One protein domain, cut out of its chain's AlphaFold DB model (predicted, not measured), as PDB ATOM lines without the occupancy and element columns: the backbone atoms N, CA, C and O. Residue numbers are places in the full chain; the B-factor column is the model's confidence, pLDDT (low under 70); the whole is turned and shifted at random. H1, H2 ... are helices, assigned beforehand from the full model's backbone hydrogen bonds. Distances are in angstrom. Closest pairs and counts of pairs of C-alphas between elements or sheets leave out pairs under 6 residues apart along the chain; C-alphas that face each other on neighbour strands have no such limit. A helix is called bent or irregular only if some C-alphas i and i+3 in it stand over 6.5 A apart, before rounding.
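What this domain is: This is residues 2 to 62 of the 63 residues of the protein "Exodeoxyribonuclease V gamma chain" of Serratia fonticola (UniProt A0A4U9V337). Two long helices, H3 and H1, are set crosswise with a gap between them, and the short helix H2 lies off to one side on the stretch of chain that joins them. It is an open arrangement with few contacts: residues 48 to 62 and residues 2 to 8 stick out as free arms, and H2 stands free as well. The printed part has 61 residues with three named helices, in the order H1, H2, H3, and no named strand; the class is all helix. The whole is only just loose, close to compact, with a radius of gyration of the C-alphas of 12.8 A and spans of 31 by 24 by 24 A.

Where its parts are: Find C-alpha 40 at (-20.249, -41.272, 33.873); from there H3, residues 40 to 61, runs 29.2 A to C-alpha 61 at (-15.450, -57.639, 10.162). It has a kink of 45 degrees near residue 54 and is only just irregular, with C-alphas 53 and 56 6.6 A apart. H1, residues 2 to 17, starts at C-alpha 2 at (-8.553, -36.375, 23.062) and covers 22.6 A. Look for H2 at residues 29 to 34, 9.2 A long.

How they stand to each other: Starting from H3, you will find H1 near it, with 7 pairs of C-alphas within 10 A but no pair within 8 A. H2 is apart from H3 and apart from H1. In H1 every O i to N i+4 pair is within hydrogen-bond range; in H3 16 of 18 are, and in H2 1 of 2.

The domain as a whole: The C-alphas farthest apart are those of Arg 33 and Leu 62, at 34.1 A. The link from H1 to H2 is long, with 11 residues; that from H2 to H3 is tight, with 5. The printed part has no cut. Its mean pLDDT is 87.0, and residues 2 and 62 are under 70.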
ATOM      1  N   LYS A   2      -7.353 -36.800  22.292       65.38
ATOM      2  CA  LYS A   2      -8.553 -36.375  23.062       65.38
ATOM      3  C   LYS A   2      -9.799 -36.019  22.221       65.38
ATOM      4  O   LYS A   2     -10.898 -36.429  22.568       65.38
ATOM      5  N   LYS A   3      -9.646 -35.319  21.086       78.12
ATOM      6  CA  LYS A   3     -10.782 -34.922  20.218       78.12
ATOM      7  C   LYS A   3     -11.577 -36.115  19.664       78.12
ATOM      8  O   LYS A   3     -12.796 -36.042  19.562       78.12
ATOM      9  N   VAL A   4     -10.894 -37.211  19.330       83.00
ATOM     10  CA  VAL A   4     -11.532 -38.420  18.782       83.00
ATOM     11  C   VAL A   4     -12.331 -39.141  19.866       83.00
ATOM     12  O   VAL A   4     -13.473 -39.510  19.623       83.00
ATOM     13  N   GLN A   5     -11.785 -39.252  21.080       80.44
ATOM     14  CA  GLN A   5     -12.491 -39.844  22.222       80.44
ATOM     15  C   GLN A   5     -13.734 -39.040  22.615       80.44
ATOM     16  O   GLN A   5     -14.783 -39.625  22.863       80.44
ATOM     17  N   VAL A   6     -13.653 -37.706  22.618       85.56
ATOM     18  CA  VAL A   6     -14.818 -36.843  22.887       85.56
ATOM     19  C   VAL A   6     -15.909 -37.060  21.837       85.56
ATOM     20  O   VAL A   6     -17.072 -37.237  22.187       85.56
ATOM     21  N   LYS A   7     -15.536 -37.125  20.553       87.38
ATOM     22  CA  LYS A   7     -16.487 -37.394  19.466       87.38
ATOM     23  C   LYS A   7     -17.104 -38.794  19.563       87.38
ATOM     24  O   LYS A   7     -18.294 -38.947  19.310       87.38
ATOM     25  N   ALA A   8     -16.317 -39.800  19.943       85.44
ATOM     26  CA  ALA A   8     -16.804 -41.161  20.157       85.44
ATOM     27  C   ALA A   8     -17.796 -41.232  21.328       85.44
ATOM     28  O   ALA A   8     -18.877 -41.794  21.176       85.44
ATOM     29  N   ARG A   9     -17.479 -40.586  22.459       87.38
ATOM     30  CA  ARG A   9     -18.387 -40.479  23.612       87.38
ATOM     31  C   ARG A   9     -19.695 -39.780  23.244       87.38
ATOM     32  O   ARG A   9     -20.757 -40.264  23.612       87.38
ATOM     33  N   ALA A  10     -19.627 -38.692  22.478       89.25
ATOM     34  CA  ALA A  10     -20.818 -37.986  22.010       89.25
ATOM     35  C   ALA A  10     -21.713 -38.878  21.133       89.25
ATOM     36  O   ALA A  10     -22.921 -38.903  21.333       89.25
ATOM     37  N   LYS A  11     -21.126 -39.657  20.213       90.06
ATOM     38  CA  LYS A  11     -21.883 -40.615  19.392       90.06
ATOM     39  C   LYS A  11     -22.558 -41.704  20.224       90.06
ATOM     40  O   LYS A  11     -23.698 -42.047  19.938       90.06
ATOM     41  N   LEU A  12     -21.873 -42.227  21.240       89.12
ATOM     42  CA  LEU A  12     -22.453 -43.227  22.136       89.12
ATOM     43  C   LEU A  12     -23.646 -42.643  22.899       89.12
ATOM     44  O   LEU A  12     -24.713 -43.243  22.912       89.12
ATOM     45  N   LEU A  13     -23.501 -41.444  23.470       90.25
ATOM     46  CA  LEU A  13     -24.605 -40.778  24.165       90.25
ATOM     47  C   LEU A  13     -25.778 -40.464  23.230       90.25
ATOM     48  O   LEU A  13     -26.925 -40.623  23.633       90.25
ATOM     49  N   GLN A  14     -25.498 -40.076  21.984       90.56
ATOM     50  CA  GLN A  14     -26.527 -39.866  20.969       90.56
ATOM     51  C   GLN A  14     -27.288 -41.163  20.656       90.56
ATOM     52  O   GLN A  14     -28.511 -41.140  20.607       90.56
ATOM     53  N   ALA A  15     -26.599 -42.295  20.485       89.69
ATOM     54  CA  ALA A  15     -27.253 -43.591  20.278       89.69
ATOM     55  C   ALA A  15     -28.076 -44.022  21.508       89.69
ATOM     56  O   ALA A  15     -29.182 -44.546  21.380       89.69
ATOM     57  N   TRP A  16     -27.568 -43.728  22.708       90.00
ATOM     58  CA  TRP A  16     -28.235 -44.051  23.963       90.00
ATOM     59  C   TRP A  16     -29.514 -43.243  24.200       90.00
ATOM     60  O   TRP A  16     -30.533 -43.797  24.607       90.00
ATOM     61  N   GLN A  17     -29.466 -41.929  23.974       90.00
ATOM     62  CA  GLN A  17     -30.613 -41.030  24.143       90.00
ATOM     63  C   GLN A  17     -31.604 -41.149  22.983       90.00
ATOM     64  O   GLN A  17     -32.809 -41.005  23.181       90.00
ATOM     65  N   GLY A  18     -31.095 -41.464  21.793       89.12
ATOM     66  CA  GLY A  18     -31.859 -41.460  20.560       89.12
ATOM     67  C   GLY A  18     -31.980 -40.063  19.975       89.12
ATOM     68  O   GLY A  18     -31.338 -39.107  20.408       89.12
ATOM     69  N   ASP A  19     -32.830 -39.964  18.967       86.94
ATOM     70  CA  ASP A  19     -33.188 -38.714  18.312       86.94
ATOM     71  C   ASP A  19     -34.702 -38.490  18.440       86.94
ATOM     72  O   ASP A  19     -35.453 -39.381  18.836       86.94
ATOM     73  N   GLN A  20     -35.188 -37.320  18.041       79.12
ATOM     74  CA  GLN A  20     -36.607 -36.958  18.058       79.12
ATOM     75  C   GLN A  20     -37.500 -37.946  17.290       79.12
ATOM     76  O   GLN A  20     -38.701 -38.012  17.536       79.12
ATOM     77  N   ARG A  21     -36.928 -38.697  16.340       85.44
ATOM     78  CA  ARG A  21     -37.640 -39.667  15.496       85.44
ATOM     79  C   ARG A  21     -37.433 -41.124  15.902       85.44
ATOM     80  O   ARG A  21     -38.299 -41.941  15.610       85.44
ATOM     81  N   ILE A  22     -36.290 -41.456  16.502       85.69
ATOM     82  CA  ILE A  22     -35.906 -42.838  16.812       85.69
ATOM     83  C   ILE A  22     -35.556 -42.905  18.297       85.69
ATOM     84  O   ILE A  22     -34.601 -42.240  18.708       85.69
ATOM     85  N   PRO A  23     -36.295 -43.691  19.100       86.06
ATOM     86  CA  PRO A  23     -35.980 -43.851  20.510       86.06
ATOM     87  C   PRO A  23     -34.593 -44.479  20.667       86.06
ATOM     88  O   PRO A  23     -34.232 -45.400  19.936       86.06
ATOM     89  N   GLY A  24     -33.808 -43.955  21.607       89.38
ATOM     90  CA  GLY A  24     -32.468 -44.462  21.877       89.38
ATOM     91  C   GLY A  24     -32.478 -45.781  22.630       89.38
ATOM     92  O   GLY A  24     -33.501 -46.207  23.163       89.38
ATOM     93  N   GLU A  25     -31.303 -46.392  22.751       87.44
ATOM     94  CA  GLU A  25     -31.120 -47.656  23.479       87.44
ATOM     95  C   GLU A  25     -31.562 -47.567  24.956       87.44
ATOM     96  O   GLU A  25     -32.030 -48.546  25.539       87.44
ATOM     97  N   GLY A  26     -31.492 -46.375  25.562       86.75
ATOM     98  CA  GLY A  26     -31.968 -46.116  26.923       86.75
ATOM     99  C   GLY A  26     -33.496 -46.088  27.077       86.75
ATOM    100  O   GLY A  26     -34.000 -46.105  28.202       86.75
ATOM    101  N   ALA A  27     -34.251 -46.045  25.977       88.00
ATOM    102  CA  ALA A  27     -35.710 -46.151  26.002       88.00
ATOM    103  C   ALA A  27     -36.195 -47.604  26.163       88.00
ATOM    104  O   ALA A  27     -37.374 -47.823  26.442       88.00
ATOM    105  N   ASP A  28     -35.303 -48.587  26.007       89.81
ATOM    106  CA  ASP A  28     -35.643 -50.000  26.129       89.81
ATOM    107  C   ASP A  28     -36.088 -50.357  27.571       89.81
ATOM    108  O   ASP A  28     -35.376 -50.049  28.540       89.81
ATOM    109  N   PRO A  29     -37.246 -51.026  27.757       90.44
ATOM    110  CA  PRO A  29     -37.752 -51.389  29.080       90.44
ATOM    111  C   PRO A  29     -36.819 -52.288  29.903       90.44
ATOM    112  O   PRO A  29     -36.818 -52.196  31.132       90.44
ATOM    113  N   TYR A  30     -36.039 -53.167  29.271       89.88
ATOM    114  CA  TYR A  30     -35.054 -54.009  29.948       89.88
ATOM    115  C   TYR A  30     -33.864 -53.179  30.422       89.88
ATOM    116  O   TYR A  30     -33.442 -53.331  31.570       89.88
ATOM    117  N   THR A  31     -33.389 -52.243  29.599       87.38
ATOM    118  CA  THR A  31     -32.331 -51.298  29.982       87.38
ATOM    119  C   THR A  31     -32.754 -50.455  31.190       87.38
ATOM    120  O   THR A  31     -32.022 -50.366  32.181       87.38
ATOM    121  N   GLN A  32     -33.982 -49.926  31.176       89.38
ATOM    122  CA  GLN A  32     -34.522 -49.095  32.262       89.38
ATOM    123  C   GLN A  32     -34.694 -49.827  33.600       89.38
ATOM    124  O   GLN A  32     -34.699 -49.179  34.654       89.38
ATOM    125  N   ARG A  33     -34.837 -51.161  33.588       91.25
ATOM    126  CA  ARG A  33     -34.875 -51.981  34.814       91.25
ATOM    127  C   ARG A  33     -33.520 -52.040  35.509       91.25
ATOM    128  O   ARG A  33     -33.488 -52.121  36.732       91.25
ATOM    129  N   VAL A  34     -32.424 -51.994  34.749       87.94
ATOM    130  CA  VAL A  34     -31.065 -52.003  35.307       87.94
ATOM    131  C   VAL A  34     -30.700 -50.608  35.808       87.94
ATOM    132  O   VAL A  34     -30.237 -50.450  36.937       87.94
ATOM    133  N   PHE A  35     -30.930 -49.577  34.991       87.56
ATOM    134  CA  PHE A  35     -30.759 -48.184  35.391       87.56
ATOM    135  C   PHE A  35     -31.559 -47.238  34.494       87.56
ATOM    136  O   PHE A  35     -31.680 -47.441  33.293       87.56
ATOM    137  N   ARG A  36     -32.091 -46.162  35.083       84.19
ATOM    138  CA  ARG A  36     -32.958 -45.203  34.373       84.19
ATOM    139  C   ARG A  36     -32.219 -44.005  33.790       84.19
ATOM    140  O   ARG A  36     -32.710 -43.378  32.861       84.19
ATOM    141  N   GLN A  37     -31.071 -43.652  34.360       85.62
ATOM    142  CA  GLN A  37     -30.282 -42.496  33.942       85.62
ATOM    143  C   GLN A  37     -28.835 -42.917  33.718       85.62
ATOM    144  O   GLN A  37     -28.244 -43.603  34.552       85.62
ATOM    145  N   MET A  38     -28.287 -42.506  32.577       87.12
ATOM    146  CA  MET A  38     -26.882 -42.705  32.246       87.12
ATOM    147  C   MET A  38     -26.026 -41.734  33.063       87.12
ATOM    148  O   MET A  38     -26.237 -40.523  32.997       87.12
ATOM    149  N   ASP A  39     -25.048 -42.260  33.796       89.38
ATOM    150  CA  ASP A  39     -24.013 -41.483  34.475       89.38
ATOM    151  C   ASP A  39     -22.619 -41.855  33.955       89.38
ATOM    152  O   ASP A  39     -22.434 -42.818  33.209       89.38
ATOM    153  N   ASN A  40     -21.616 -41.071  34.350       87.75
ATOM    154  CA  ASN A  40     -20.249 -41.272  33.873       87.75
ATOM    155  C   ASN A  40     -19.673 -42.633  34.292       87.75
ATOM    156  O   ASN A  40     -18.912 -43.221  33.531       87.75
ATOM    157  N   VAL A  41     -20.065 -43.159  35.458       91.38
ATOM    158  CA  VAL A  41     -19.593 -44.462  35.948       91.38
ATOM    159  C   VAL A  41     -20.111 -45.593  35.059       91.38
ATOM    160  O   VAL A  41     -19.328 -46.428  34.606       91.38
ATOM    161  N   ARG A  42     -21.414 -45.605  34.747       89.44
ATOM    162  CA  ARG A  42     -22.003 -46.609  33.847       89.44
ATOM    163  C   ARG A  42     -21.490 -46.457  32.424       89.44
ATOM    164  O   ARG A  42     -21.218 -47.461  31.773       89.44
ATOM    165  N   LEU A  43     -21.295 -45.226  31.956       89.75
ATOM    166  CA  LEU A  43     -20.716 -44.964  30.641       89.75
ATOM    167  C   LEU A  43     -19.313 -45.576  30.509       89.75
ATOM    168  O   LEU A  43     -19.010 -46.211  29.500       89.75
ATOM    169  N   GLU A  44     -18.460 -45.418  31.521       90.69
ATOM    170  CA  GLU A  44     -17.121 -46.020  31.529       90.69
ATOM    171  C   GLU A  44     -17.167 -47.551  31.573       90.69
ATOM    172  O   GLU A  44     -16.397 -48.204  30.867       90.69
ATOM    173  N   GLN A  45     -18.099 -48.128  32.336       91.69
ATOM    174  CA  GLN A  45     -18.315 -49.576  32.363       91.69
ATOM    175  C   GLN A  45     -18.764 -50.109  30.999       91.69
ATOM    176  O   GLN A  45     -18.171 -51.060  30.495       91.69
ATOM    177  N   ILE A  46     -19.750 -49.467  30.364       90.00
ATOM    178  CA  ILE A  46     -20.229 -49.843  29.029       90.00
ATOM    179  C   ILE A  46     -19.085 -49.786  28.023       90.00
ATOM    180  O   ILE A  46     -18.910 -50.731  27.260       90.00
ATOM    181  N   LEU A  47     -18.273 -48.724  28.032       89.81
ATOM    182  CA  LEU A  47     -17.122 -48.607  27.134       89.81
ATOM    183  C   LEU A  47     -16.127 -49.757  27.325       89.81
ATOM    184  O   LEU A  47     -15.705 -50.358  26.340       89.81
ATOM    185  N   LYS A  48     -15.793 -50.091  28.576       91.50
ATOM    186  CA  LYS A  48     -14.855 -51.174  28.892       91.50
ATOM    187  C   LYS A  48     -15.371 -52.537  28.427       91.50
ATOM    188  O   LYS A  48     -14.623 -53.295  27.810       91.50
ATOM    189  N   GLU A  49     -16.638 -52.849  28.691       91.69
ATOM    190  CA  GLU A  49     -17.223 -54.131  28.281       91.69
ATOM    191  C   GLU A  49     -17.431 -54.195  26.759       91.69
ATOM    192  O   GLU A  49     -17.142 -55.210  26.129       91.69
ATOM    193  N   THR A  50     -17.829 -53.087  26.133       89.50
ATOM    194  CA  THR A  50     -17.958 -52.984  24.672       89.50
ATOM    195  C   THR A  50     -16.609 -53.206  23.992       89.50
ATOM    196  O   THR A  50     -16.525 -53.952  23.021       89.50
ATOM    197  N   GLU A  51     -15.529 -52.617  24.506       89.06
ATOM    198  CA  GLU A  51     -14.187 -52.859  23.978       89.06
ATOM    199  C   GLU A  51     -13.783 -54.328  24.141       89.06
ATOM    200  O   GLU A  51     -13.263 -54.939  23.213       89.06
ATOM    201  N   ARG A  52     -14.089 -54.939  25.285       91.69
ATOM    202  CA  ARG A  52     -13.766 -56.345  25.535       91.69
ATOM    203  C   ARG A  52     -14.485 -57.304  24.582       91.69
ATOM    204  O   ARG A  52     -13.861 -58.247  24.099       91.69
ATOM    205  N   TYR A  53     -15.776 -57.086  24.330       90.62
ATOM    206  CA  TYR A  53     -16.616 -58.035  23.591       90.62
ATOM    207  C   TYR A  53     -16.807 -57.682  22.112       90.62
ATOM    208  O   TYR A  53     -16.833 -58.580  21.272       90.62
ATOM    209  N   LEU A  54     -16.919 -56.398  21.763       88.50
ATOM    210  CA  LEU A  54     -17.241 -55.956  20.400       88.50
ATOM    211  C   LEU A  54     -16.007 -55.559  19.585       88.50
ATOM    212  O   LEU A  54     -16.055 -55.630  18.357       88.50
ATOM    213  N   LEU A  55     -14.885 -55.184  20.218       88.25
ATOM    214  CA  LEU A  55     -13.660 -54.855  19.477       88.25
ATOM    215  C   LEU A  55     -13.147 -56.032  18.627       88.25
ATOM    216  O   LEU A  55     -12.792 -55.787  17.472       88.25
ATOM    217  N   PRO A  56     -13.113 -57.290  19.115       89.25
ATOM    218  CA  PRO A  56     -12.682 -58.417  18.289       89.25
ATOM    219  C   PRO A  56     -13.586 -58.621  17.068       89.25
ATOM    220  O   PRO A  56     -13.092 -58.844  15.968       89.25
ATOM    221  N   VAL A  57     -14.903 -58.464  17.241       88.25
ATOM    222  CA  VAL A  57     -15.889 -58.578  16.154       88.25
ATOM    223  C   VAL A  57     -15.675 -57.484  15.113       88.25
ATOM    224  O   VAL A  57     -15.605 -57.773  13.923       88.25
ATOM    225  N   ALA A  58     -15.504 -56.235  15.549       86.75
ATOM    226  CA  ALA A  58     -15.230 -55.126  14.645       86.75
ATOM    227  C   ALA A  58     -13.928 -55.343  13.860       86.75
ATOM    228  O   ALA A  58     -13.899 -55.106  12.659       86.75
ATOM    229  N   ARG A  59     -12.865 -55.833  14.510       86.25
ATOM    230  CA  ARG A  59     -11.578 -56.115  13.851       86.25
ATOM    231  C   ARG A  59     -11.679 -57.248  12.834       86.25
ATOM    232  O   ARG A  59     -11.054 -57.147  11.787       86.25
ATOM    233  N   ASN A  60     -12.475 -58.276  13.119       82.06
ATOM    234  CA  ASN A  60     -12.687 -59.401  12.208       82.06
ATOM    235  C   ASN A  60     -13.623 -59.060  11.038       82.06
ATOM    236  O   ASN A  60     -13.478 -59.635   9.970       82.06
ATOM    237  N   ASN A  61     -14.551 -58.118  11.221       74.50
ATOM    238  CA  ASN A  61     -15.450 -57.639  10.162       74.50
ATOM    239  C   ASN A  61     -14.832 -56.527   9.291       74.50
ATOM    240  O   ASN A  61     -15.444 -56.109   8.313       74.50
ATOM    241  N   LEU A  62     -13.666 -55.999   9.676       62.78
ATOM    242  CA  LEU A  62     -12.914 -54.972   8.943       62.78
ATOM    243  C   LEU A  62     -11.802 -55.562   8.048       62.78
ATOM    244  O   LEU A  62     -11.006 -54.791   7.511       62.78
TER     245      LEU A  62